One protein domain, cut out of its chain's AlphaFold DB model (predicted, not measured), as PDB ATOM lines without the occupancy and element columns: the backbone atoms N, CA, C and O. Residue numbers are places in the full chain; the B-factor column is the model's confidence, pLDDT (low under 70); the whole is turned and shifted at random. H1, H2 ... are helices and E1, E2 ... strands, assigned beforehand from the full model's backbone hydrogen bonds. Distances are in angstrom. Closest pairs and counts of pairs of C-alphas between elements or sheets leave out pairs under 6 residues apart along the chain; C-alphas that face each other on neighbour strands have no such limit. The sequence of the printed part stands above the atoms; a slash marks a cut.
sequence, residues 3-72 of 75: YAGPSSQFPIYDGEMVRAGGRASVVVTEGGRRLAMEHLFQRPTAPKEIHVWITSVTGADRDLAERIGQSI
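This is residues 3 to 72 of the 75 residues of an uncharacterized protein of Brevundimonas intermedia (UniProt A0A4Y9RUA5). One strongly twisted sheet of five strands has a single helix, H1, covering part of one face, over the long middle strand E4. The link of residues 6 to 15 goes from one edge of the sheet to the other on the side away from H1, and the turns at the two ends of E4 make the length. The printed part has 70 residues, with five named strands and then one named helix, E1 E2 E3 E4 E5 H1; the sheet's order is E1 E5 E4 E3 E2, all antiparallel. The class is mixed, helices and strands, in two layers, a helix on one face of a sheet. The whole is compact, with a radius of gyration of the C-alphas of 12.2 A, and elongated, with spans of 38 by 23 by 22 A.

E1 is residues 3 to 5, 6.8 A long, from C-alpha 3 at (176.764, 203.372, 154.776). E2 is residues 16 to 20, 12.8 A. E3 is residues 23 to 30, 21.7 A. E4, the longest strand, is residues 33 to 42, 26.8 A, from C-alpha 33 at (158.851, 191.924, 139.766). E5 is residues 49 to 53, 12.8 A. H1 is residues 59 to 71, 19.1 A, and ends with C-alpha 71 at (161.635, 200.861, 157.694).

E1, an edge strand, is antiparallel to E5 at 152 degrees, with N 3 and O 51 within hydrogen-bond range at 3.0 A. E2, E3, E4 and E5 form a meander, each strand the antiparallel neighbour of the one before, and each successive two are a hairpin. E2, the other edge strand, pairs with E3 through N 18 and O 25, 2.8 A. E3 and E4 stand at 159 degrees, with N 28 and O 35 2.8 A apart. E4 and E5 stand at 153 degrees, with N 50 and O 41 2.8 A apart. E1 and E2 are apart. H1 is on the sheet at a height over the sheet of 8.8 A and lies over E4. On the local plane its line stands at 30.3 degrees to that of E4, only just slantwise to the strands. The closest C-alphas of E4 and H1 are those of His 39 and Gly 69, 6.9 A apart; those of E5 and H1 are Val 52 and Gly 69, 6.3 A apart. In H1 every O i to N i+4 pair is within hydrogen-bond range.

The two C-alphas farthest apart are those of Gly 31 and Thr 45, 38.9 A. The printed part has no cut, and no link is long. Mean pLDDT of the printed part is 76.9; it is under 70 in residues 4 to 13, residue 47 and residues 55 to 58.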
ATOM      1  N   TYR A   3     175.566 202.534 154.873       72.12
ATOM      2  CA  TYR A   3     176.764 203.372 154.776       72.12
ATOM      3  C   TYR A   3     176.367 204.858 154.725       72.12
ATOM      4  O   TYR A   3     175.276 205.195 154.266       72.12
ATOM      5  N   ALA A   4     177.243 205.744 155.212       69.81
ATOM      6  CA  ALA A   4     177.062 207.194 155.157       69.81
ATOM      7  C   ALA A   4     178.261 207.881 154.483       69.81
ATOM      8  O   ALA A   4     179.399 207.716 154.927       69.81
ATOM      9  N   GLY A   5     178.005 208.702 153.465       68.94
ATOM     10  CA  GLY A   5     179.035 209.427 152.719       68.94
ATOM     11  C   GLY A   5     178.528 209.955 151.368       68.94
ATOM     12  O   GLY A   5     177.337 209.872 151.104       68.94
ATOM     13  N   PRO A   6     179.403 210.564 150.546       60.09
ATOM     14  CA  PRO A   6     179.009 211.288 149.330       60.09
ATOM     15  C   PRO A   6     178.643 210.400 148.126       60.09
ATOM     16  O   PRO A   6     178.189 210.922 147.115       60.09
ATOM     17  N   SER A   7     178.888 209.092 148.198       60.44
ATOM     18  CA  SER A   7     178.529 208.128 147.147       60.44
ATOM     19  C   SER A   7     178.741 206.694 147.625       60.44
ATOM     20  O   SER A   7     179.802 206.368 148.160       60.44
ATOM     21  N   SER A   8     177.753 205.813 147.468       61.34
ATOM     22  CA  SER A   8     177.991 204.381 147.663       61.34
ATOM     23  C   SER A   8     179.072 203.925 146.681       61.34
ATOM     24  O   SER A   8     178.983 204.202 145.488       61.34
ATOM     25  N   GLN A   9     180.105 203.236 147.170       59.06
ATOM     26  CA  GLN A   9     181.146 202.661 146.306       59.06
ATOM     27  C   GLN A   9     180.666 201.405 145.563       59.06
ATOM     28  O   GLN A   9     181.440 200.793 144.830       59.06
ATOM     29  N   PHE A  10     179.407 201.004 145.752       59.62
ATOM     30  CA  PHE A  10     178.817 199.865 145.070       59.62
ATOM     31  C   PHE A  10     178.113 200.348 143.794       59.62
ATOM     32  O   PHE A  10     177.136 201.090 143.884       59.62
ATOM     33  N   PRO A  11     178.602 199.977 142.602       57.75
ATOM     34  CA  PRO A  11     177.953 200.348 141.352       57.75
ATOM     35  C   PRO A  11     176.633 199.584 141.181       57.75
ATOM     36  O   PRO A  11     176.601 198.360 141.309       57.75
ATOM     37  N   ILE A  12     175.556 200.304 140.851       62.00
ATOM     38  CA  ILE A  12     174.342 199.704 140.284       62.00
ATOM     39  C   ILE A  12     174.478 199.775 138.767       62.00
ATOM     40  O   ILE A  12     174.665 200.854 138.207       62.00
ATOM     41  N   TYR A  13     174.436 198.620 138.109       62.31
ATOM     42  CA  TYR A  13     174.614 198.517 136.661       62.31
ATOM     43  C   TYR A  13     173.287 198.579 135.883       62.31
ATOM     44  O   TYR A  13     173.312 198.652 134.656       62.31
ATOM     45  N   ASP A  14     172.144 198.565 136.575       72.62
ATOM     46  CA  ASP A  14     170.799 198.641 136.004       72.62
ATOM     47  C   ASP A  14     169.806 199.389 136.925       72.62
ATOM     48  O   ASP A  14     170.150 199.859 138.006       72.62
ATOM     49  N   GLY A  15     168.557 199.541 136.479       79.38
ATOM     50  CA  GLY A  15     167.471 200.091 137.296       79.38
ATOM     51  C   GLY A  15     167.073 201.541 137.012       79.38
ATOM     52  O   GLY A  15     167.751 202.306 136.331       79.38
ATOM     53  N   GLU A  16     165.904 201.899 137.535       87.75
ATOM     54  CA  GLU A  16     165.279 203.214 137.439       87.75
ATOM     55  C   GLU A  16     165.339 203.911 138.801       87.75
ATOM     56  O   GLU A  16     164.910 203.354 139.816       87.75
ATOM     57  N   MET A  17     165.818 205.157 138.829       86.94
ATOM     58  CA  MET A  17     165.731 205.983 140.029       86.94
ATOM     59  C   MET A  17     164.302 206.507 140.210       86.94
ATOM     60  O   MET A  17     163.817 207.310 139.416       86.94
ATOM     61  N   VAL A  18     163.653 206.103 141.299       87.88
ATOM     62  CA  VAL A  18     162.315 206.550 141.702       87.88
ATOM     63  C   VAL A  18     162.429 207.451 142.925       87.88
ATOM     64  O   VAL A  18     163.169 207.144 143.855       87.88
ATOM     65  N   ARG A  19     161.676 208.555 142.957       86.50
ATOM     66  CA  ARG A  19     161.616 209.466 144.111       86.50
ATOM     67  C   ARG A  19     160.223 209.470 144.729       86.50
ATOM     68  O   ARG A  19     159.248 209.736 144.033       86.50
ATOM     69  N   ALA A  20     160.134 209.225 146.034       80.69
ATOM     70  CA  ALA A  20     158.882 209.248 146.790       80.69
ATOM     71  C   ALA A  20     159.130 209.649 148.252       80.69
ATOM     72  O   ALA A  20     160.058 209.160 148.889       80.69
ATOM     73  N   GLY A  21     158.307 210.551 148.799       76.62
ATOM     74  CA  GLY A  21     158.364 210.920 150.223       76.62
ATOM     75  C   GLY A  21     159.719 211.468 150.699       76.62
ATOM     76  O   GLY A  21     160.117 211.200 151.828       76.62
ATOM     77  N   GLY A  22     160.453 212.182 149.835       77.06
ATOM     78  CA  GLY A  22     161.794 212.707 150.145       77.06
ATOM     79  C   GLY A  22     162.915 211.663 150.105       77.06
ATOM     80  O   GLY A  22     164.045 211.969 150.470       77.06
ATOM     81  N   ARG A  23     162.612 210.441 149.658       79.31
ATOM     82  CA  ARG A  23     163.559 209.338 149.486       79.31
ATOM     83  C   ARG A  23     163.745 209.069 147.998       79.31
ATOM     84  O   ARG A  23     162.788 209.187 147.226       79.31
ATOM     85  N   ALA A  24     164.959 208.716 147.600       85.44
ATOM     86  CA  ALA A  24     165.223 208.164 146.279       85.44
ATOM     87  C   ALA A  24     165.546 206.678 146.427       85.44
ATOM     88  O   ALA A  24     166.252 206.293 147.351       85.44
ATOM     89  N   SER A  25     165.038 205.852 145.524       85.50
ATOM     90  CA  SER A  25     165.360 204.430 145.461       85.50
ATOM     91  C   SER A  25     165.759 204.066 144.047       85.50
ATOM     92  O   SER A  25     165.179 204.585 143.093       85.50
ATOM     93  N   VAL A  26     166.703 203.146 143.899       86.19
ATOM     94  CA  VAL A  26     166.976 202.523 142.602       86.19
ATOM     95  C   VAL A  26     166.203 201.220 142.524       86.19
ATOM     96  O   VAL A  26     166.379 200.334 143.362       86.19
ATOM     97  N   VAL A  27     165.300 201.141 141.549       86.12
ATOM     98  CA  VAL A  27     164.369 200.028 141.371       86.12
ATOM     99  C   VAL A  27     164.700 199.273 140.093       86.12
ATOM    100  O   VAL A  27     164.707 199.848 139.010       86.12
ATOM    101  N   VAL A  28     164.904 197.971 140.208       85.25
ATOM    102  CA  VAL A  28     165.150 197.063 139.085       85.25
ATOM    103  C   VAL A  28     163.921 196.205 138.825       85.25
ATOM    104  O   VAL A  28     163.049 196.071 139.688       85.25
ATOM    105  N   THR A  29     163.831 195.620 137.632       84.56
ATOM    106  CA  THR A  29     162.822 194.598 137.332       84.56
ATOM    107  C   THR A  29     163.514 193.257 137.148       84.56
ATOM    108  O   THR A  29     164.257 193.071 136.194       84.56
ATOM    109  N   GLU A  30     163.236 192.309 138.039       78.25
ATOM    110  CA  GLU A  30     163.806 190.959 138.016       78.25
ATOM    111  C   GLU A  30     162.661 189.941 138.010       78.25
ATOM    112  O   GLU A  30     161.768 189.994 138.857       78.25
ATOM    113  N   GLY A  31     162.631 189.032 137.029       81.75
ATOM    114  CA  GLY A  31     161.590 187.996 136.945       81.75
ATOM    115  C   GLY A  31     160.153 188.541 136.887       81.75
ATOM    116  O   GLY A  31     159.241 187.919 137.424       81.75
ATOM    117  N   GLY A  32     159.951 189.724 136.291       83.56
ATOM    118  CA  GLY A  32     158.644 190.395 136.217       83.56
ATOM    119  C   GLY A  32     158.232 191.154 137.485       83.56
ATOM    120  O   GLY A  32     157.132 191.702 137.535       83.56
ATOM    121  N   ARG A  33     159.099 191.223 138.502       80.19
ATOM    122  CA  ARG A  33     158.851 191.924 139.766       80.19
ATOM    123  C   ARG A  33     159.729 193.171 139.885       80.19
ATOM    124  O   ARG A  33     160.933 193.089 139.658       80.19
ATOM    125  N   ARG A  34     159.145 194.309 140.286       82.56
ATOM    126  CA  ARG A  34     159.904 195.514 140.676       82.56
ATOM    127  C   ARG A  34     160.503 195.336 142.069       82.56
ATOM    128  O   ARG A  34     159.788 194.940 142.988       82.56
ATOM    129  N   LEU A  35     161.785 195.656 142.216       80.56
ATOM    130  CA  LEU A  35     162.552 195.512 143.454       80.56
ATOM    131  C   LEU A  35     163.431 196.731 143.692       80.56
ATOM    132  O   LEU A  35     164.162 197.124 142.788       80.56
ATOM    133  N   ALA A  36     163.392 197.313 144.890       82.75
ATOM    134  CA  ALA A  36     164.352 198.341 145.266       82.75
ATOM    135  C   ALA A  36     165.672 197.680 145.700       82.75
ATOM    136  O   ALA A  36     165.686 196.772 146.526       82.75
ATOM    137  N   MET A  37     166.790 198.111 145.116       81.88
ATOM    138  CA  MET A  37     168.128 197.607 145.458       81.88
ATOM    139  C   MET A  37     168.875 198.542 146.408       81.88
ATOM    140  O   MET A  37     169.619 198.091 147.283       81.88
ATOM    141  N   GLU A  38     168.637 199.844 146.257       83.81
ATOM    142  CA  GLU A  38     169.227 200.892 147.077       83.81
ATOM    143  C   GLU A  38     168.153 201.888 147.506       83.81
ATOM    144  O   GLU A  38     167.304 202.276 146.702       83.81
ATOM    145  N   HIS A  39     168.221 202.314 148.767       84.69
ATOM    146  CA  HIS A  39     167.490 203.467 149.283       84.69
ATOM    147  C   HIS A  39     168.486 204.557 149.676       84.69
ATOM    148  O   HIS A  39     169.397 204.317 150.472       84.69
ATOM    149  N   LEU A  40     168.282 205.751 149.131       84.12
ATOM    150  CA  LEU A  40     169.084 206.938 149.358       84.12
ATOM    151  C   LEU A  40     168.280 207.926 150.195       84.12
ATOM    152  O   LEU A  40     167.173 208.346 149.833       84.12
ATOM    153  N   PHE A  41     168.876 208.313 151.313       83.06
ATOM    154  CA  PHE A  41     168.311 209.291 152.221       83.06
ATOM    155  C   PHE A  41     169.283 210.445 152.404       83.06
ATOM    156  O   PHE A  41     170.463 210.232 152.669       83.06
ATOM    157  N   GLN A  42     168.774 211.669 152.359       78.38
ATOM    158  CA  GLN A  42     169.539 212.844 152.746       78.38
ATOM    159  C   GLN A  42     169.148 213.243 154.169       78.38
ATOM    160  O   GLN A  42     167.965 213.412 154.467       78.38
ATOM    161  N   ARG A  43     170.135 213.389 155.061       76.62
ATOM    162  CA  ARG A  43     169.865 213.874 156.420       76.62
ATOM    163  C   ARG A  43     169.364 215.324 156.358       76.62
ATOM    164  O   ARG A  43     169.977 216.131 155.662       76.62
ATOM    165  N   PRO A  44     168.336 215.706 157.136       73.88
ATOM    166  CA  PRO A  44     167.816 217.077 157.114       73.88
ATOM    167  C   PRO A  44     168.854 218.142 157.502       73.88
ATOM    168  O   PRO A  44     168.807 219.265 157.013       73.88
ATOM    169  N   THR A  45     169.789 217.792 158.389       77.56
ATOM    170  CA  THR A  45     170.766 218.718 158.989       77.56
ATOM    171  C   THR A  45     172.211 218.447 158.570       77.56
ATOM    172  O   THR A  45     173.125 219.095 159.078       77.56
ATOM    173  N   ALA A  46     172.452 217.500 157.659       71.94
ATOM    174  CA  ALA A  46     173.799 217.161 157.212       71.94
ATOM    175  C   ALA A  46     173.826 216.866 155.706       71.94
ATOM    176  O   ALA A  46     172.956 216.159 155.208       71.94
ATOM    177  N   PRO A  47     174.864 217.308 154.976       67.44
ATOM    178  CA  PRO A  47     174.955 217.101 153.531       67.44
ATOM    179  C   PRO A  47     175.271 215.650 153.130       67.44
ATOM    180  O   PRO A  47     175.395 215.365 151.946       67.44
ATOM    181  N   LYS A  48     175.464 214.737 154.090       72.94
ATOM    182  CA  LYS A  48     175.840 213.347 153.809       72.94
ATOM    183  C   LYS A  48     174.602 212.516 153.488       72.94
ATOM    184  O   LYS A  48     173.644 212.514 154.266       72.94
ATOM    185  N   GLU A  49     174.679 211.767 152.397       79.94
ATOM    186  CA  GLU A  49     173.685 210.764 152.040       79.94
ATOM    187  C   GLU A  49     173.900 209.491 152.875       79.94
ATOM    188  O   GLU A  49     175.024 209.128 153.244       79.94
ATOM    189  N   ILE A  50     172.798 208.839 153.232       78.06
ATOM    190  CA  ILE A  50     172.764 207.492 153.793       78.06
ATOM    191  C   ILE A  50     172.285 206.576 152.682       78.06
ATOM    192  O   ILE A  50     171.199 206.780 152.137       78.06
ATOM    193  N   HIS A  51     173.070 205.547 152.400       82.88
ATOM    194  CA  HIS A  51     172.719 204.535 151.420       82.88
ATOM    195  C   HIS A  51     172.452 203.224 152.143       82.88
ATOM    196  O   HIS A  51     173.282 202.733 152.920       82.88
ATOM    197  N   VAL A  52     171.292 202.643 151.871       81.00
ATOM    198  CA  VAL A  52     170.900 201.331 152.376       81.00
ATOM    199  C   VAL A  52     170.845 200.363 151.210       81.00
ATOM    200  O   VAL A  52     170.048 200.539 150.292       81.00
ATOM    201  N   TRP A  53     171.657 199.315 151.297       79.12
ATOM    202  CA  TRP A  53     171.779 198.278 150.279       79.12
ATOM    203  C   TRP A  53     171.144 196.973 150.711       79.12
ATOM    204  O   TRP A  53     171.436 196.458 151.801       79.12
ATOM    205  N   ILE A  54     170.356 196.402 149.806       73.31
ATOM    206  CA  ILE A  54     169.755 195.085 149.964       73.31
ATOM    207  C   ILE A  54     170.589 194.088 149.163       73.31
ATOM    208  O   ILE A  54     170.510 194.013 147.945       73.31
ATOM    209  N   THR A  55     171.431 193.328 149.862       65.62
ATOM    210  CA  THR A  55     172.362 192.365 149.250       65.62
ATOM    211  C   THR A  55     171.812 190.941 149.210       65.62
ATOM    212  O   THR A  55     172.538 190.020 148.845       65.62
ATOM    213  N   SER A  56     170.566 190.715 149.639       62.06
ATOM    214  CA  SER A  56     170.027 189.358 149.689       62.06
ATOM    215  C   SER A  56     169.563 188.905 148.304       62.06
ATOM    216  O   SER A  56     168.754 189.549 147.633       62.06
ATOM    217  N   VAL A  57     170.137 187.793 147.861       61.00
ATOM    218  CA  VAL A  57     170.118 187.334 146.470       61.00
ATOM    219  C   VAL A  57     168.935 186.436 146.125       61.00
ATOM    220  O   VAL A  57     168.745 186.185 144.944       61.00
ATOM    221  N   THR A  58     168.106 185.980 147.074       67.19
ATOM    222  CA  THR A  58     166.939 185.140 146.739       67.19
ATOM    223  C   THR A  58     165.818 185.171 147.789       67.19
ATOM    224  O   THR A  58     166.038 185.382 148.981       67.19
ATOM    225  N   GLY A  59     164.592 184.907 147.325       74.25
ATOM    226  CA  GLY A  59     163.472 184.444 148.154       74.25
ATOM    227  C   GLY A  59     163.078 185.339 149.338       74.25
ATOM    228  O   GLY A  59     163.078 186.565 149.248       74.25
ATOM    229  N   ALA A  60     162.708 184.700 150.451       81.44
ATOM    230  CA  ALA A  60     162.164 185.358 151.642       81.44
ATOM    231  C   ALA A  60     163.162 186.301 152.335       81.44
ATOM    232  O   ALA A  60     162.756 187.320 152.895       81.44
ATOM    233  N   ASP A  61     164.461 185.999 152.266       78.75
ATOM    234  CA  ASP A  61     165.505 186.841 152.854       78.75
ATOM    235  C   ASP A  61     165.622 188.177 152.114       78.75
ATOM    236  O   ASP A  61     165.876 189.215 152.727       78.75
ATOM    237  N   ARG A  62     165.393 188.168 150.796       77.56
ATOM    238  CA  ARG A  62     165.330 189.387 149.985       77.56
ATOM    239  C   ARG A  62     164.121 190.240 150.349       77.56
ATOM    240  O   ARG A  62     164.270 191.442 150.549       77.56
ATOM    241  N   ASP A  63     162.955 189.626 150.519       80.88
ATOM    242  CA  ASP A  63     161.733 190.337 150.911       80.88
ATOM    243  C   ASP A  63     161.822 190.896 152.343       80.88
ATOM    244  O   ASP A  63     161.326 191.986 152.639       80.88
ATOM    245  N   LEU A  64     162.484 190.179 153.258       82.69
ATOM    246  CA  LEU A  64     162.787 190.688 154.593       82.69
ATOM    247  C   LEU A  64     163.748 191.881 154.534       82.69
ATOM    248  O   LEU A  64     163.501 192.885 155.201       82.69
ATOM    249  N   ALA A  65     164.806 191.791 153.730       79.31
ATOM    250  CA  ALA A  65     165.768 192.873 153.577       79.31
ATOM    251  C   ALA A  65     165.132 194.139 152.973       79.31
ATOM    252  O   ALA A  65     165.412 195.233 153.460       79.31
ATOM    253  N   GLU A  66     164.220 193.998 152.004       80.31
ATOM    254  CA  GLU A  66     163.421 195.112 151.470       80.31
ATOM    255  C   GLU A  66     162.574 195.777 152.555       80.31
ATOM    256  O   GLU A  66     162.630 196.994 152.733       80.31
ATOM    257  N   ARG A  67     161.845 194.988 153.355       83.12
ATOM    258  CA  ARG A  67     161.050 195.534 154.469       83.12
ATOM    259  C   ARG A  67     161.911 196.294 155.475       83.12
ATOM    260  O   ARG A  67     161.505 197.360 155.935       83.12
ATOM    261  N   ILE A  68     163.097 195.775 155.797       81.69
ATOM    262  CA  ILE A  68     164.051 196.468 156.669       81.69
ATOM    263  C   ILE A  68     164.500 197.781 156.016       81.69
ATOM    264  O   ILE A  68     164.462 198.817 156.678       81.69
ATOM    265  N   GLY A  69     164.849 197.771 154.726       80.19
ATOM    266  CA  GLY A  69     165.230 198.969 153.974       80.19
ATOM    267  C   GLY A  69     164.166 200.067 154.014       80.19
ATOM    268  O   GLY A  69     164.479 201.216 154.328       80.19
ATOM    269  N   GLN A  70     162.897 199.705 153.806       80.25
ATOM    270  CA  GLN A  70     161.780 200.655 153.853       80.25
ATOM    271  C   GLN A  70     161.505 201.222 155.253       80.25
ATOM    272  O   GLN A  70     161.027 202.355 155.383       80.25
ATOM    273  N   SER A  71     161.819 200.451 156.298       82.38
ATOM    274  CA  SER A  71     161.635 200.861 157.694       82.38
ATOM    275  C   SER A  71     162.685 201.857 158.195       82.38
ATOM    276  O   SER A  71     162.481 202.482 159.235       82.38
ATOM    277  N   ILE A  72     163.797 202.027 157.472       79.44
ATOM    278  CA  ILE A  72     164.854 202.954 157.876       79.44
ATOM    279  C   ILE A  72     164.355 204.398 157.741       79.44
ATOM    280  O   ILE A  72     163.791 204.806 156.722       79.44
TER     281      ILE A  72